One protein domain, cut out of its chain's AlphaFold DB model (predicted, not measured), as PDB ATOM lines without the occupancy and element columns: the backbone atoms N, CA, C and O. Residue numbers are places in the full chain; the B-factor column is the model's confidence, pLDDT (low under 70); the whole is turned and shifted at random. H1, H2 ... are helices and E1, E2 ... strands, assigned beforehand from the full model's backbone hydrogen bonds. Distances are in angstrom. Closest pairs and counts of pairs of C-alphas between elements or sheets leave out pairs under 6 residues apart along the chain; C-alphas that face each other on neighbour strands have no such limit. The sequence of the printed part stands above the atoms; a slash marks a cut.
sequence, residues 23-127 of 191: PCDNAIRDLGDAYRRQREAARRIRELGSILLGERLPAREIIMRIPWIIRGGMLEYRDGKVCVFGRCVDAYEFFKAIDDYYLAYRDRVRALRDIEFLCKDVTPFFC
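Overview. This is residues 23 to 127 of the 191 residues of an uncharacterized protein of Candidatus Bathyarchaeota archaeon (UniProt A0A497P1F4). Two long helices, H1 and H3, run side by side in opposite directions as a rod, with a three-stranded antiparallel meander, E1 E2 E3, and the shorter H2 at one end. The 105 printed residues, mostly helix, run H1 H2 E1 E2 E3 H3. The whole is loose, with radius of gyration of the C-alphas 17.6 A and spans of 56 by 22 by 20 A.

Arrangement. E2, residues 81 to 84, forms hairpins with E1, residues 75 to 78 (N 76 to O 83, 2.9 A), and E3, residues 87 to 90 (N 82 to O 89, 2.9 A). H1, residues 23 to 53, stands up from the sheet over E3. H3, residues 91 to 118, touches H1 at a shallow tilt of 25 degrees, closest at C-alphas 38 and 104, 4.9 A. H2, residues 59 to 71, touches H1 with residues 59 to 62 alone, closest at C-alphas 59 and 46, 5.1 A. Every O i to N i+4 pair is within hydrogen-bond range in H1 and H3, 7 of 9 in H2.

Along the chain. H1 spans 43.2 A from C-alpha 23 at (234.949, 233.151, 253.158); H3 spans 40.0 A to C-alpha 118 at (229.179, 230.193, 252.828).

Size, cuts and confidence. The printed part has no cut, and no printed residue is under 70.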
ATOM      1  N   PRO A  23     235.958 232.763 252.166       93.88
ATOM      2  CA  PRO A  23     234.949 233.151 253.158       93.88
ATOM      3  C   PRO A  23     234.503 232.004 254.078       93.88
ATOM      4  O   PRO A  23     234.304 232.220 255.270       93.88
ATOM      5  N   CYS A  24     234.400 230.780 253.548       95.06
ATOM      6  CA  CYS A  24     234.072 229.592 254.337       95.06
ATOM      7  C   CYS A  24     235.155 229.273 255.389       95.06
ATOM      8  O   CYS A  24     234.834 229.087 256.558       95.06
ATOM      9  N   ASP A  25     236.440 229.281 255.015       95.25
ATOM     10  CA  ASP A  25     237.546 229.043 255.954       95.25
ATOM     11  C   ASP A  25     237.628 230.123 257.043       95.25
ATOM     12  O   ASP A  25     237.885 229.812 258.208       95.25
ATOM     13  N   ASN A  26     237.347 231.383 256.692       94.88
ATOM     14  CA  ASN A  26     237.279 232.473 257.668       94.88
ATOM     15  C   ASN A  26     236.128 232.263 258.663       94.88
ATOM     16  O   ASN A  26     236.345 232.370 259.865       94.88
ATOM     17  N   ALA A  27     234.945 231.844 258.201       96.62
ATOM     18  CA  ALA A  27     233.827 231.528 259.091       96.62
ATOM     19  C   ALA A  27     234.145 230.368 260.059       96.62
ATOM     20  O   ALA A  27     233.714 230.375 261.215       96.62
ATOM     21  N   ILE A  28     234.932 229.376 259.623       97.31
ATOM     22  CA  ILE A  28     235.393 228.274 260.486       97.31
ATOM     23  C   ILE A  28     236.387 228.782 261.539       97.31
ATOM     24  O   ILE A  28     236.309 228.374 262.700       97.31
ATOM     25  N   ARG A  29     237.291 229.698 261.180       96.31
ATOM     26  CA  ARG A  29     238.197 230.339 262.147       96.31
ATOM     27  C   ARG A  29     237.451 231.183 263.167       96.31
ATOM     28  O   ARG A  29     237.647 230.980 264.365       96.31
ATOM     29  N   ASP A  30     236.521 232.015 262.708       96.88
ATOM     30  CA  ASP A  30     235.660 232.824 263.571       96.88
ATOM     31  C   ASP A  30     234.877 231.942 264.552       96.88
ATOM     32  O   ASP A  30     234.727 232.273 265.735       96.88
ATOM     33  N   LEU A  31     234.417 230.770 264.091       98.06
ATOM     34  CA  LEU A  31     233.787 229.776 264.952       98.06
ATOM     35  C   LEU A  31     234.748 229.274 266.037       98.06
ATOM     36  O   LEU A  31     234.350 229.169 267.203       98.06
ATOM     37  N   GLY A  32     235.984 228.949 265.659       97.44
ATOM     38  CA  GLY A  32     237.041 228.494 266.559       97.44
ATOM     39  C   GLY A  32     237.367 229.524 267.637       97.44
ATOM     40  O   GLY A  32     237.324 229.203 268.830       97.44
ATOM     41  N   ASP A  33     237.594 230.772 267.235       97.31
ATOM     42  CA  ASP A  33     237.877 231.896 268.129       97.31
ATOM     43  C   ASP A  33     236.727 232.174 269.090       97.31
ATOM     44  O   ASP A  33     236.922 232.251 270.310       97.31
ATOM     45  N   ALA A  34     235.503 232.271 268.571       97.69
ATOM     46  CA  ALA A  34     234.325 232.467 269.402       97.69
ATOM     47  C   ALA A  34     234.134 231.303 270.388       97.69
ATOM     48  O   ALA A  34     233.798 231.521 271.554       97.69
ATOM     49  N   TYR A  35     234.392 230.062 269.968       96.94
ATOM     50  CA  TYR A  35     234.293 228.903 270.849       96.94
ATOM     51  C   TYR A  35     235.357 228.908 271.955       96.94
ATOM     52  O   TYR A  35     235.029 228.613 273.110       96.94
ATOM     53  N   ARG A  36     236.604 229.286 271.650       96.62
ATOM     54  CA  ARG A  36     237.679 229.431 272.646       96.62
ATOM     55  C   ARG A  36     237.363 230.514 273.670       96.62
ATOM     56  O   ARG A  36     237.342 230.207 274.865       96.62
ATOM     57  N   ARG A  37     237.013 231.723 273.211       97.12
ATOM     58  CA  ARG A  37     236.592 232.834 274.084       97.12
ATOM     59  C   ARG A  37     235.438 232.420 274.989       97.12
ATOM     60  O   ARG A  37     235.474 232.643 276.195       97.12
ATOM     61  N   GLN A  38     234.450 231.711 274.439       97.25
ATOM     62  CA  GLN A  38     233.325 231.226 275.231       97.25
ATOM     63  C   GLN A  38     233.760 230.227 276.316       97.25
ATOM     64  O   GLN A  38     233.255 230.275 277.439       97.25
ATOM     65  N   ARG A  39     234.679 229.300 276.010       96.38
ATOM     66  CA  ARG A  39     235.206 228.337 276.996       96.38
ATOM     67  C   ARG A  39     236.022 229.021 278.085       96.38
ATOM     68  O   ARG A  39     235.983 228.575 279.230       96.38
ATOM     69  N   GLU A  40     236.761 230.064 277.746       97.56
ATOM     70  CA  GLU A  40     237.515 230.866 278.703       97.56
ATOM     71  C   GLU A  40     236.601 231.652 279.639       97.56
ATOM     72  O   GLU A  40     236.703 231.486 280.855       97.56
ATOM     73  N   ALA A  41     235.626 232.378 279.097       98.06
ATOM     74  CA  ALA A  41     234.604 233.048 279.893       98.06
ATOM     75  C   ALA A  41     233.851 232.049 280.793       98.06
ATOM     76  O   ALA A  41     233.693 232.270 281.991       98.06
ATOM     77  N   ALA A  42     233.495 230.872 280.268       97.69
ATOM     78  CA  ALA A  42     232.893 229.807 281.068       97.69
ATOM     79  C   ALA A  42     233.817 229.289 282.186       97.69
ATOM     80  O   ALA A  42     233.324 228.872 283.230       97.69
ATOM     81  N   ARG A  43     235.144 229.265 281.998       98.12
ATOM     82  CA  ARG A  43     236.088 228.926 283.079       98.12
ATOM     83  C   ARG A  43     236.040 229.982 284.182       98.12
ATOM     84  O   ARG A  43     235.826 229.592 285.324       98.12
ATOM     85  N   ARG A  44     236.116 231.268 283.824       98.06
ATOM     86  CA  ARG A  44     236.040 232.396 284.773       98.06
ATOM     87  C   ARG A  44     234.727 232.397 285.558       98.06
ATOM     88  O   ARG A  44     234.746 232.460 286.782       98.06
ATOM     89  N   ILE A  45     233.589 232.200 284.885       98.19
ATOM     90  CA  ILE A  45     232.279 232.082 285.553       98.19
ATOM     91  C   ILE A  45     232.268 230.918 286.544       98.19
ATOM     92  O   ILE A  45     231.732 231.065 287.635       98.19
ATOM     93  N   ARG A  46     232.828 229.753 286.186       97.81
ATOM     94  CA  ARG A  46     232.867 228.596 287.096       97.81
ATOM     95  C   ARG A  46     233.719 228.856 288.325       97.81
ATOM     96  O   ARG A  46     233.317 228.476 289.415       97.81
ATOM     97  N   GLU A  47     234.876 229.474 288.139       97.75
ATOM     98  CA  GLU A  47     235.778 229.830 289.228       97.75
ATOM     99  C   GLU A  47     235.094 230.791 290.204       97.75
ATOM    100  O   GLU A  47     234.859 230.430 291.359       97.75
ATOM    101  N   LEU A  48     234.640 231.943 289.711       97.56
ATOM    102  CA  LEU A  48     233.965 232.957 290.520       97.56
ATOM    103  C   LEU A  48     232.647 232.439 291.109       97.56
ATOM    104  O   LEU A  48     232.368 232.622 292.289       97.56
ATOM    105  N   GLY A  49     231.846 231.725 290.321       96.50
ATOM    106  CA  GLY A  49     230.590 231.148 290.789       96.50
ATOM    107  C   GLY A  49     230.783 230.056 291.841       96.50
ATOM    108  O   GLY A  49     229.944 229.934 292.727       96.50
ATOM    109  N   SER A  50     231.889 229.303 291.806       96.50
ATOM    110  CA  SER A  50     232.194 228.322 292.855       96.50
ATOM    111  C   SER A  50     232.545 228.975 294.187       96.50
ATOM    112  O   SER A  50     232.160 228.459 295.234       96.50
ATOM    113  N   ILE A  51     233.196 230.139 294.147       96.75
ATOM    114  CA  ILE A  51     233.437 230.965 295.331       96.75
ATOM    115  C   ILE A  51     232.107 231.533 295.827       96.75
ATOM    116  O   ILE A  51     231.762 231.351 296.988       96.75
ATOM    117  N   LEU A  52     231.334 232.164 294.939       95.56
ATOM    118  CA  LEU A  52     230.087 232.848 295.281       95.56
ATOM    119  C   LEU A  52     229.018 231.896 295.840       95.56
ATOM    120  O   LEU A  52     228.356 232.216 296.820       95.56
ATOM    121  N   LEU A  53     228.849 230.719 295.234       94.88
ATOM    122  CA  LEU A  53     227.788 229.770 295.589       94.88
ATOM    123  C   LEU A  53     228.256 228.657 296.532       94.88
ATOM    124  O   LEU A  53     227.424 227.958 297.100       94.88
ATOM    125  N   GLY A  54     229.569 228.472 296.699       94.12
ATOM    126  CA  GLY A  54     230.135 227.369 297.481       94.12
ATOM    127  C   GLY A  54     230.028 225.993 296.810       94.12
ATOM    128  O   GLY A  54     230.288 224.983 297.459       94.12
ATOM    129  N   GLU A  55     229.663 225.928 295.525       94.00
ATOM    130  CA  GLU A  55     229.445 224.682 294.778       94.00
ATOM    131  C   GLU A  55     230.166 224.703 293.424       94.00
ATOM    132  O   GLU A  55     230.187 225.709 292.714       94.00
ATOM    133  N   ARG A  56     230.722 223.559 293.005       94.62
ATOM    134  CA  ARG A  56     231.317 223.417 291.666       94.62
ATOM    135  C   ARG A  56     230.241 223.110 290.631       94.62
ATOM    136  O   ARG A  56     229.923 221.951 290.380       94.62
ATOM    137  N   LEU A  57     229.733 224.156 289.993       95.00
ATOM    138  CA  LEU A  57     228.674 224.066 288.988       95.00
ATOM    139  C   LEU A  57     229.186 224.420 287.581       95.00
ATOM    140  O   LEU A  57     230.164 225.158 287.437       95.00
ATOM    141  N   PRO A  58     228.543 223.938 286.504       95.88
ATOM    142  CA  PRO A  58     228.788 224.437 285.155       95.88
ATOM    143  C   PRO A  58     228.424 225.923 285.024       95.88
ATOM    144  O   PRO A  58     227.437 226.377 285.598       95.88
ATOM    145  N   ALA A  59     229.144 226.671 284.176       96.12
ATOM    146  CA  ALA A  59     228.904 228.108 283.969       96.12
ATOM    147  C   ALA A  59     227.436 228.434 283.653       96.12
ATOM    148  O   ALA A  59     226.864 229.363 284.208       96.12
ATOM    149  N   ARG A  60     226.800 227.622 282.797       94.69
ATOM    150  CA  ARG A  60     225.388 227.791 282.437       94.69
ATOM    151  C   ARG A  60     224.462 227.698 283.650       94.69
ATOM    152  O   ARG A  60     223.487 228.433 283.712       94.69
ATOM    153  N   GLU A  61     224.742 226.788 284.576       96.06
ATOM    154  CA  GLU A  61     223.918 226.613 285.769       96.06
ATOM    155  C   GLU A  61     224.094 227.783 286.738       96.06
ATOM    156  O   GLU A  61     223.101 228.311 287.224       96.06
ATOM    157  N   ILE A  62     225.330 228.256 286.920       96.00
ATOM    158  CA  ILE A  62     225.627 229.468 287.699       96.00
ATOM    159  C   ILE A  62     224.823 230.646 287.145       96.00
ATOM    160  O   ILE A  62     224.038 231.243 287.876       96.00
ATOM    161  N   ILE A  63     224.930 230.913 285.839       95.75
ATOM    162  CA  ILE A  63     224.193 231.992 285.162       95.75
ATOM    163  C   ILE A  63     222.677 231.845 285.357       95.75
ATOM    164  O   ILE A  63     221.990 232.831 285.602       95.75
ATOM    165  N   MET A  64     222.139 230.622 285.283       94.81
ATOM    166  CA  MET A  64     220.708 230.373 285.494       94.81
ATOM    167  C   MET A  64     220.250 230.589 286.941       94.81
ATOM    168  O   MET A  64     219.086 230.933 287.152       94.81
ATOM    169  N   ARG A  65     221.127 230.393 287.932       94.56
ATOM    170  CA  ARG A  65     220.806 230.614 289.349       94.56
ATOM    171  C   ARG A  65     220.810 232.097 289.722       94.56
ATOM    172  O   ARG A  65     220.006 232.488 290.563       94.56
ATOM    173  N   ILE A  66     221.630 232.933 289.077       91.31
ATOM    174  CA  ILE A  66     221.735 234.369 289.400       91.31
ATOM    175  C   ILE A  66     220.369 235.087 289.427       91.31
ATOM    176  O   ILE A  66     220.061 235.703 290.448       91.31
ATOM    177  N   PRO A  67     219.477 234.964 288.420       92.31
ATOM    178  CA  PRO A  67     218.150 235.584 288.481       92.31
ATOM    179  C   PRO A  67     217.268 235.099 289.637       92.31
ATOM    180  O   PRO A  67     216.361 235.812 290.064       92.31
ATOM    181  N   TRP A  68     217.462 233.870 290.121       92.88
ATOM    182  CA  TRP A  68     216.733 233.359 291.283       92.88
ATOM    183  C   TRP A  68     217.289 233.942 292.585       92.88
ATOM    184  O   TRP A  68     216.511 234.413 293.407       92.88
ATOM    185  N   ILE A  69     218.615 234.012 292.716       92.06
ATOM    186  CA  ILE A  69     219.308 234.616 293.866       92.06
ATOM    187  C   ILE A  69     218.937 236.100 294.004       92.06
ATOM    188  O   ILE A  69     218.616 236.551 295.102       92.06
ATOM    189  N   ILE A  70     218.905 236.837 292.887       91.00
ATOM    190  CA  ILE A  70     218.478 238.244 292.856       91.00
ATOM    191  C   ILE A  70     217.025 238.376 293.323       91.00
ATOM    192  O   ILE A  70     216.734 239.158 294.222       91.00
ATOM    193  N   ARG A  71     216.102 237.593 292.745       92.44
ATOM    194  CA  ARG A  71     214.676 237.650 293.115       92.44
ATOM    195  C   ARG A  71     214.411 237.230 294.558       92.44
ATOM    196  O   ARG A  71     213.461 237.719 295.154       92.44
ATOM    197  N   GLY A  72     215.228 236.334 295.099       91.94
ATOM    198  CA  GLY A  72     215.157 235.907 296.492       91.94
ATOM    199  C   GLY A  72     215.771 236.895 297.484       91.94
ATOM    200  O   GLY A  72     215.769 236.594 298.672       91.94
ATOM    201  N   GLY A  73     216.330 238.024 297.027       91.38
ATOM    202  CA  GLY A  73     216.992 239.002 297.896       91.38
ATOM    203  C   GLY A  73     218.273 238.479 298.554       91.38
ATOM    204  O   GLY A  73     218.712 239.031 299.553       91.38
ATOM    205  N   MET A  74     218.865 237.406 298.019       92.75
ATOM    206  CA  MET A  74     220.055 236.755 298.589       92.75
ATOM    207  C   MET A  74     221.365 237.350 298.061       92.75
ATOM    208  O   MET A  74     222.438 236.991 298.544       92.75
ATOM    209  N   LEU A  75     221.281 238.183 297.018       92.75
ATOM    210  CA  LEU A  75     222.426 238.864 296.430       92.75
ATOM    211  C   LEU A  75     222.615 240.213 297.123       92.75
ATOM    212  O   LEU A  75     221.780 241.105 296.983       92.75
ATOM    213  N   GLU A  76     223.739 240.375 297.802       93.94
ATOM    214  CA  GLU A  76     224.151 241.645 298.390       93.94
ATOM    215  C   GLU A  76     225.258 242.274 297.543       93.94
ATOM    216  O   GLU A  76     226.120 241.572 297.010       93.94
ATOM    217  N   TYR A  77     225.251 243.601 297.422       94.06
ATOM    218  CA  TYR A  77     226.337 244.355 296.800       94.06
ATOM    219  C   TYR A  77     226.972 245.283 297.830       94.06
ATOM    220  O   TYR A  77     226.286 246.122 298.416       94.06
ATOM    221  N   ARG A  78     228.279 245.136 298.050       93.56
ATOM    222  CA  ARG A  78     229.032 245.945 299.013       93.56
ATOM    223  C   ARG A  78     230.492 246.050 298.591       93.56
ATOM    224  O   ARG A  78     231.105 245.047 298.240       93.56
ATOM    225  N   ASP A  79     231.044 247.263 298.640       93.44
ATOM    226  CA  ASP A  79     232.470 247.537 298.408       93.44
ATOM    227  C   ASP A  79     233.009 246.939 297.088       93.44
ATOM    228  O   ASP A  79     234.078 246.332 297.049       93.44
ATOM    229  N   GLY A  80     232.235 247.058 295.998       95.25
ATOM    230  CA  GLY A  80     232.611 246.537 294.674       95.25
ATOM    231  C   GLY A  80     232.435 245.024 294.498       95.25
ATOM    232  O   GLY A  80     232.777 244.482 293.448       95.25
ATOM    233  N   LYS A  81     231.891 244.325 295.497       97.44
ATOM    234  CA  LYS A  81     231.707 242.871 295.486       97.44
ATOM    235  C   LYS A  81     230.237 242.493 295.445       97.44
ATOM    236  O   LYS A  81     229.394 243.180 296.019       97.44
ATOM    237  N   VAL A  82     229.952 241.360 294.809       96.00
ATOM    238  CA  VAL A  82     228.673 240.657 294.961       96.00
ATOM    239  C   VAL A  82     228.843 239.516 295.945       96.00
ATOM    240  O   VAL A  82     229.802 238.747 295.842       96.00
ATOM    241  N   CYS A  83     227.916 239.410 296.889       96.19
ATOM    242  CA  CYS A  83     227.951 238.427 297.956       96.19
ATOM    243  C   CYS A  83     226.673 237.584 297.981       96.19
ATOM    244  O   CYS A  83     225.577 238.093 297.758       96.19
ATOM    245  N   VAL A  84     226.820 236.290 298.265       95.31
ATOM    246  CA  VAL A  84     225.723 235.338 298.478       95.31
ATOM    247  C   VAL A  84     226.075 234.485 299.693       95.31
ATOM    248  O   VAL A  84     227.131 233.852 299.728       95.31
ATOM    249  N   PHE A  85     225.219 234.489 300.721       91.19
ATOM    250  CA  PHE A  85     225.460 233.788 301.995       91.19
ATOM    251  C   PHE A  85     226.852 234.076 302.600       91.19
ATOM    252  O   PHE A  85     227.565 233.162 303.014       91.19
ATOM    253  N   GLY A  86     227.274 235.347 302.587       91.38
ATOM    254  CA  GLY A  86     228.569 235.795 303.122       91.38
ATOM    255  C   GLY A  86     229.795 235.470 302.257       91.38
ATOM    256  O   GLY A  86     230.905 235.867 302.608       91.38
ATOM    257  N   ARG A  87     229.632 234.782 301.120       95.50
ATOM    258  CA  ARG A  87     230.715 234.537 300.155       95.50
ATOM    259  C   ARG A  87     230.691 235.605 299.086       95.50
ATOM    260  O   ARG A  87     229.641 235.833 298.502       95.50
ATOM    261  N   CYS A  88     231.834 236.221 298.808       96.81
ATOM    262  CA  CYS A  88     231.905 237.384 297.934       96.81
ATOM    263  C   CYS A  88     232.898 237.185 296.791       96.81
ATOM    264  O   CYS A  88     233.965 236.603 296.982       96.81
ATOM    265  N   VAL A  89     232.575 237.745 295.629       97.50
ATOM    266  CA  VAL A  89     233.492 237.886 294.490       97.50
ATOM    267  C   VAL A  89     233.473 239.317 293.974       97.50
ATOM    268  O   VAL A  89     232.516 240.052 294.220       97.50
ATOM    269  N   ASP A  90     234.526 239.713 293.264       98.06
ATOM    270  CA  ASP A  90     234.550 241.000 292.572       98.06
ATOM    271  C   ASP A  90     233.390 241.082 291.567       98.06
ATOM    272  O   ASP A  90     233.202 240.189 290.732       98.06
ATOM    273  N   ALA A  91     232.565 242.124 291.695       96.56
ATOM    274  CA  ALA A  91     231.348 242.259 290.906       96.56
ATOM    275  C   ALA A  91     231.663 242.500 289.429       96.56
ATOM    276  O   ALA A  91     231.013 241.916 288.560       96.56
ATOM    277  N   TYR A  92     232.664 243.340 289.146       97.25
ATOM    278  CA  TYR A  92     233.057 243.673 287.783       97.25
ATOM    279  C   TYR A  92     233.567 242.433 287.055       97.25
ATOM    280  O   TYR A  92     233.060 242.106 285.985       97.25
ATOM    281  N   GLU A  93     234.494 241.688 287.654       97.94
ATOM    282  CA  GLU A  93     235.036 240.460 287.075       97.94
ATOM    283  C   GLU A  93     233.950 239.403 286.848       97.94
ATOM    284  O   GLU A  93     233.935 238.742 285.805       97.94
ATOM    285  N   PHE A  94     233.006 239.270 287.786       96.88
ATOM    286  CA  PHE A  94     231.917 238.306 287.664       96.88
ATOM    287  C   PHE A  94     230.960 238.642 286.520       96.88
ATOM    288  O   PHE A  94     230.717 237.792 285.657       96.88
ATOM    289  N   PHE A  95     230.442 239.870 286.471       96.06
ATOM    290  CA  PHE A  95     229.515 240.270 285.412       96.06
ATOM    291  C   PHE A  95     230.208 240.387 284.054       96.06
ATOM    292  O   PHE A  95     229.651 239.925 283.062       96.06
ATOM    293  N   LYS A  96     231.461 240.852 284.007       97.62
ATOM    294  CA  LYS A  96     232.273 240.839 282.785       97.62
ATOM    295  C   LYS A  96     232.442 239.429 282.230       97.62
ATOM    296  O   LYS A  96     232.285 239.227 281.033       97.62
ATOM    297  N   ALA A  97     232.714 238.434 283.076       98.00
ATOM    298  CA  ALA A  97     232.819 237.051 282.618       98.00
ATOM    299  C   ALA A  97     231.489 236.528 282.036       98.00
ATOM    300  O   ALA A  97     231.503 235.767 281.064       98.00
ATOM    301  N   ILE A  98     230.346 236.939 282.599       97.56
ATOM    302  CA  ILE A  98     229.012 236.629 282.061       97.56
ATOM    303  C   ILE A  98     228.795 237.313 280.703       97.56
ATOM    304  O   ILE A  98     228.364 236.648 279.755       97.56
ATOM    305  N   ASP A  99     229.137 238.592 280.581       98.00
ATOM    306  CA  ASP A  99     229.021 239.348 279.332       98.00
ATOM    307  C   ASP A  99     229.906 238.749 278.233       98.00
ATOM    308  O   ASP A  99     229.414 238.435 277.145       98.00
ATOM    309  N   ASP A 100     231.177 238.477 278.540       98.25
ATOM    310  CA  ASP A 100     232.129 237.821 277.641       98.25
ATOM    311  C   ASP A 100     231.584 236.467 277.151       98.25
ATOM    312  O   ASP A 100     231.684 236.127 275.966       98.25
ATOM    313  N   TYR A 101     230.948 235.695 278.041       98.19
ATOM    314  CA  TYR A 101     230.336 234.413 277.694       98.19
ATOM    315  C   TYR A 101     229.186 234.571 276.694       98.19
ATOM    316  O   TYR A 101     229.095 233.791 275.737       98.19
ATOM    317  N   TYR A 102     228.309 235.559 276.887       97.69
ATOM    318  CA  TYR A 102     227.179 235.805 275.992       97.69
ATOM    319  C   TYR A 102     227.601 236.420 274.656       97.69
ATOM    320  O   TYR A 102     227.071 236.017 273.615       97.69
ATOM    321  N   LEU A 103     228.577 237.330 274.658       98.06
ATOM    322  CA  LEU A 103     229.169 237.885 273.440       98.06
ATOM    323  C   LEU A 103     229.800 236.774 272.599       98.06
ATOM    324  O   LEU A 103     229.431 236.594 271.438       98.06
ATOM    325  N   ALA A 104     230.652 235.945 273.204       97.81
ATOM    326  CA  ALA A 104     231.270 234.818 272.515       97.81
ATOM    327  C   ALA A 104     230.236 233.770 272.061       97.81
ATOM    328  O   ALA A 104     230.351 233.208 270.972       97.81
ATOM    329  N   TYR A 105     229.177 233.523 272.846       96.75
ATOM    330  CA  TYR A 105     228.065 232.668 272.420       96.75
ATOM    331  C   TYR A 105     227.367 233.215 271.169       96.75
ATOM    332  O   TYR A 105     227.088 232.445 270.245       96.75
ATOM    333  N   ARG A 106     227.076 234.522 271.135       97.31
ATOM    334  CA  ARG A 106     226.440 235.194 269.996       97.31
ATOM    335  C   ARG A 106     227.313 235.092 268.751       97.31
ATOM    336  O   ARG A 106     226.801 234.706 267.702       97.31
ATOM    337  N   ASP A 107     228.604 235.375 268.883       97.88
ATOM    338  CA  ASP A 107     229.562 235.307 267.779       97.88
ATOM    339  C   ASP A 107     229.675 233.873 267.247       97.88
ATOM    340  O   ASP A 107     229.581 233.641 266.046       97.88
ATOM    341  N   ARG A 108     229.722 232.878 268.140       96.94
ATOM    342  CA  ARG A 108     229.719 231.457 267.767       96.94
ATOM    343  C   ARG A 108     228.456 231.065 267.000       96.94
ATOM    344  O   ARG A 108     228.513 230.277 266.063       96.94
ATOM    345  N   VAL A 109     227.290 231.563 267.416       96.12
ATOM    346  CA  VAL A 109     226.026 231.311 266.705       96.12
ATOM    347  C   VAL A 109     226.021 231.990 265.338       96.12
ATOM    348  O   VAL A 109     225.493 231.398 264.401       96.12
ATOM    349  N   ARG A 110     226.595 233.190 265.215       97.19
ATOM    350  CA  ARG A 110     226.767 233.872 263.927       97.19
ATOM    351  C   ARG A 110     227.671 233.057 263.000       97.19
ATOM    352  O   ARG A 110     227.200 232.663 261.945       97.19
ATOM    353  N   ALA A 111     228.860 232.668 263.456       97.31
ATOM    354  CA  ALA A 111     229.801 231.880 262.664       97.31
ATOM    355  C   ALA A 111     229.213 230.538 262.185       97.31
ATOM    356  O   ALA A 111     229.401 230.150 261.040       97.31
ATOM    357  N   LEU A 112     228.416 229.843 263.013       96.88
ATOM    358  CA  LEU A 112     227.699 228.635 262.567       96.88
ATOM    359  C   LEU A 112     226.721 228.904 261.409       96.88
ATOM    360  O   LEU A 112     226.540 228.033 260.564       96.88
ATOM    361  N   ARG A 113     226.075 230.076 261.381       95.44
ATOM    362  CA  ARG A 113     225.187 230.476 260.274       95.44
ATOM    363  C   ARG A 113     225.986 230.847 259.035       95.44
ATOM    364  O   ARG A 113     225.570 230.520 257.932       95.44
ATOM    365  N   ASP A 114     227.114 231.515 259.229       97.00
ATOM    366  CA  ASP A 114     227.994 231.879 258.128       97.00
ATOM    367  C   ASP A 114     228.557 230.613 257.474       97.00
ATOM    368  O   ASP A 114     228.562 230.526 256.257       97.00
ATOM    369  N   ILE A 115     228.896 229.576 258.247       96.94
ATOM    370  CA  ILE A 115     229.269 228.257 257.707       96.94
ATOM    371  C   ILE A 115     228.105 227.614 256.943       96.94
ATOM    372  O   ILE A 115     228.300 227.159 255.822       96.94
ATOM    373  N   GLU A 116     226.893 227.594 257.511       95.44
ATOM    374  CA  GLU A 116     225.691 227.072 256.829       95.44
ATOM    375  C   GLU A 116     225.492 227.722 255.445       95.44
ATOM    376  O   GLU A 116     225.121 227.037 254.496       95.44
ATOM    377  N   PHE A 117     225.762 229.026 255.318       95.12
ATOM    378  CA  PHE A 117     225.555 229.778 254.080       95.12
ATOM    379  C   PHE A 117     226.758 229.740 253.124       95.12
ATOM    380  O   PHE A 117     226.602 229.468 251.938       95.12
ATOM    381  N   LEU A 118     227.962 230.013 253.627       96.25
ATOM    382  CA  LEU A 118     229.179 230.193 252.828       96.25
ATOM    383  C   LEU A 118     229.844 228.871 252.443       96.25
ATOM    384  O   LEU A 118     230.628 228.845 251.497       96.25
ATOM    385  N   CYS A 119     229.570 227.791 253.176       95.56
ATOM    386  CA  CYS A 119     230.212 226.497 252.956       95.56
ATOM    387  C   CYS A 119     229.317 225.474 252.245       95.56
ATOM    388  O   CYS A 119     229.777 224.361 252.013       95.56
ATOM    389  N   LYS A 120     228.064 225.815 251.905       90.25
ATOM    390  CA  LYS A 120     227.072 224.861 251.374       90.25
ATOM    391  C   LYS A 120     227.571 224.082 250.150       90.25
ATOM    392  O   LYS A 120     227.456 222.865 250.114       90.25
ATOM    393  N   ASP A 121     228.200 224.788 249.217       89.69
ATOM    394  CA  ASP A 121     228.705 224.230 247.956       89.69
ATOM    395  C   ASP A 121     230.226 224.408 247.819       89.69
ATOM    396  O   ASP A 121     230.794 224.350 246.727       89.69
ATOM    397  N   VAL A 122     230.905 224.658 248.941       91.44
ATOM    398  CA  VAL A 122     232.339 224.951 248.989       91.44
ATOM    399  C   VAL A 122     233.027 223.917 249.861       91.44
ATOM    400  O   VAL A 122     232.570 223.580 250.947       91.44
ATOM    401  N   THR A 123     234.172 223.425 249.396       91.44
ATOM    402  CA  THR A 123     235.015 222.526 250.186       91.44
ATOM    403  C   THR A 123     236.079 223.353 250.909       91.44
ATOM    404  O   THR A 123     237.023 223.791 250.247       91.44
ATOM    405  N   PRO A 124     235.968 223.587 252.231       92.88
ATOM    406  CA  PRO A 124     236.981 224.342 252.958       92.88
ATOM    407  C   PRO A 124     238.308 223.591 253.043       92.88
ATOM    408  O   PRO A 124     238.386 222.361 252.889       92.88
ATOM    409  N   PHE A 125     239.357 224.355 253.329       93.12
ATOM    410  CA  PHE A 125     240.657 223.817 253.695       93.12
ATOM    411  C   PHE A 125     240.614 223.207 255.101       93.12
ATOM    412  O   PHE A 125     241.087 222.088 255.303       93.12
ATOM    413  N   PHE A 126     240.000 223.902 256.063       92.31
ATOM    414  CA  PHE A 126     239.871 223.416 257.437       92.31
ATOM    415  C   PHE A 126     238.576 222.637 257.669       92.31
ATOM    416  O   PHE A 126     237.534 222.965 257.113       92.31
ATOM    417  N   CYS A 127     238.618 221.640 258.559       96.12
ATOM    418  CA  CYS A 127     237.425 220.949 259.071       96.12
ATOM    419  C   CYS A 127     236.467 220.430 257.989       96.12
ATOM    420  O   CYS A 127     235.249 220.443 258.168       96.12
TER     421      CYS A 127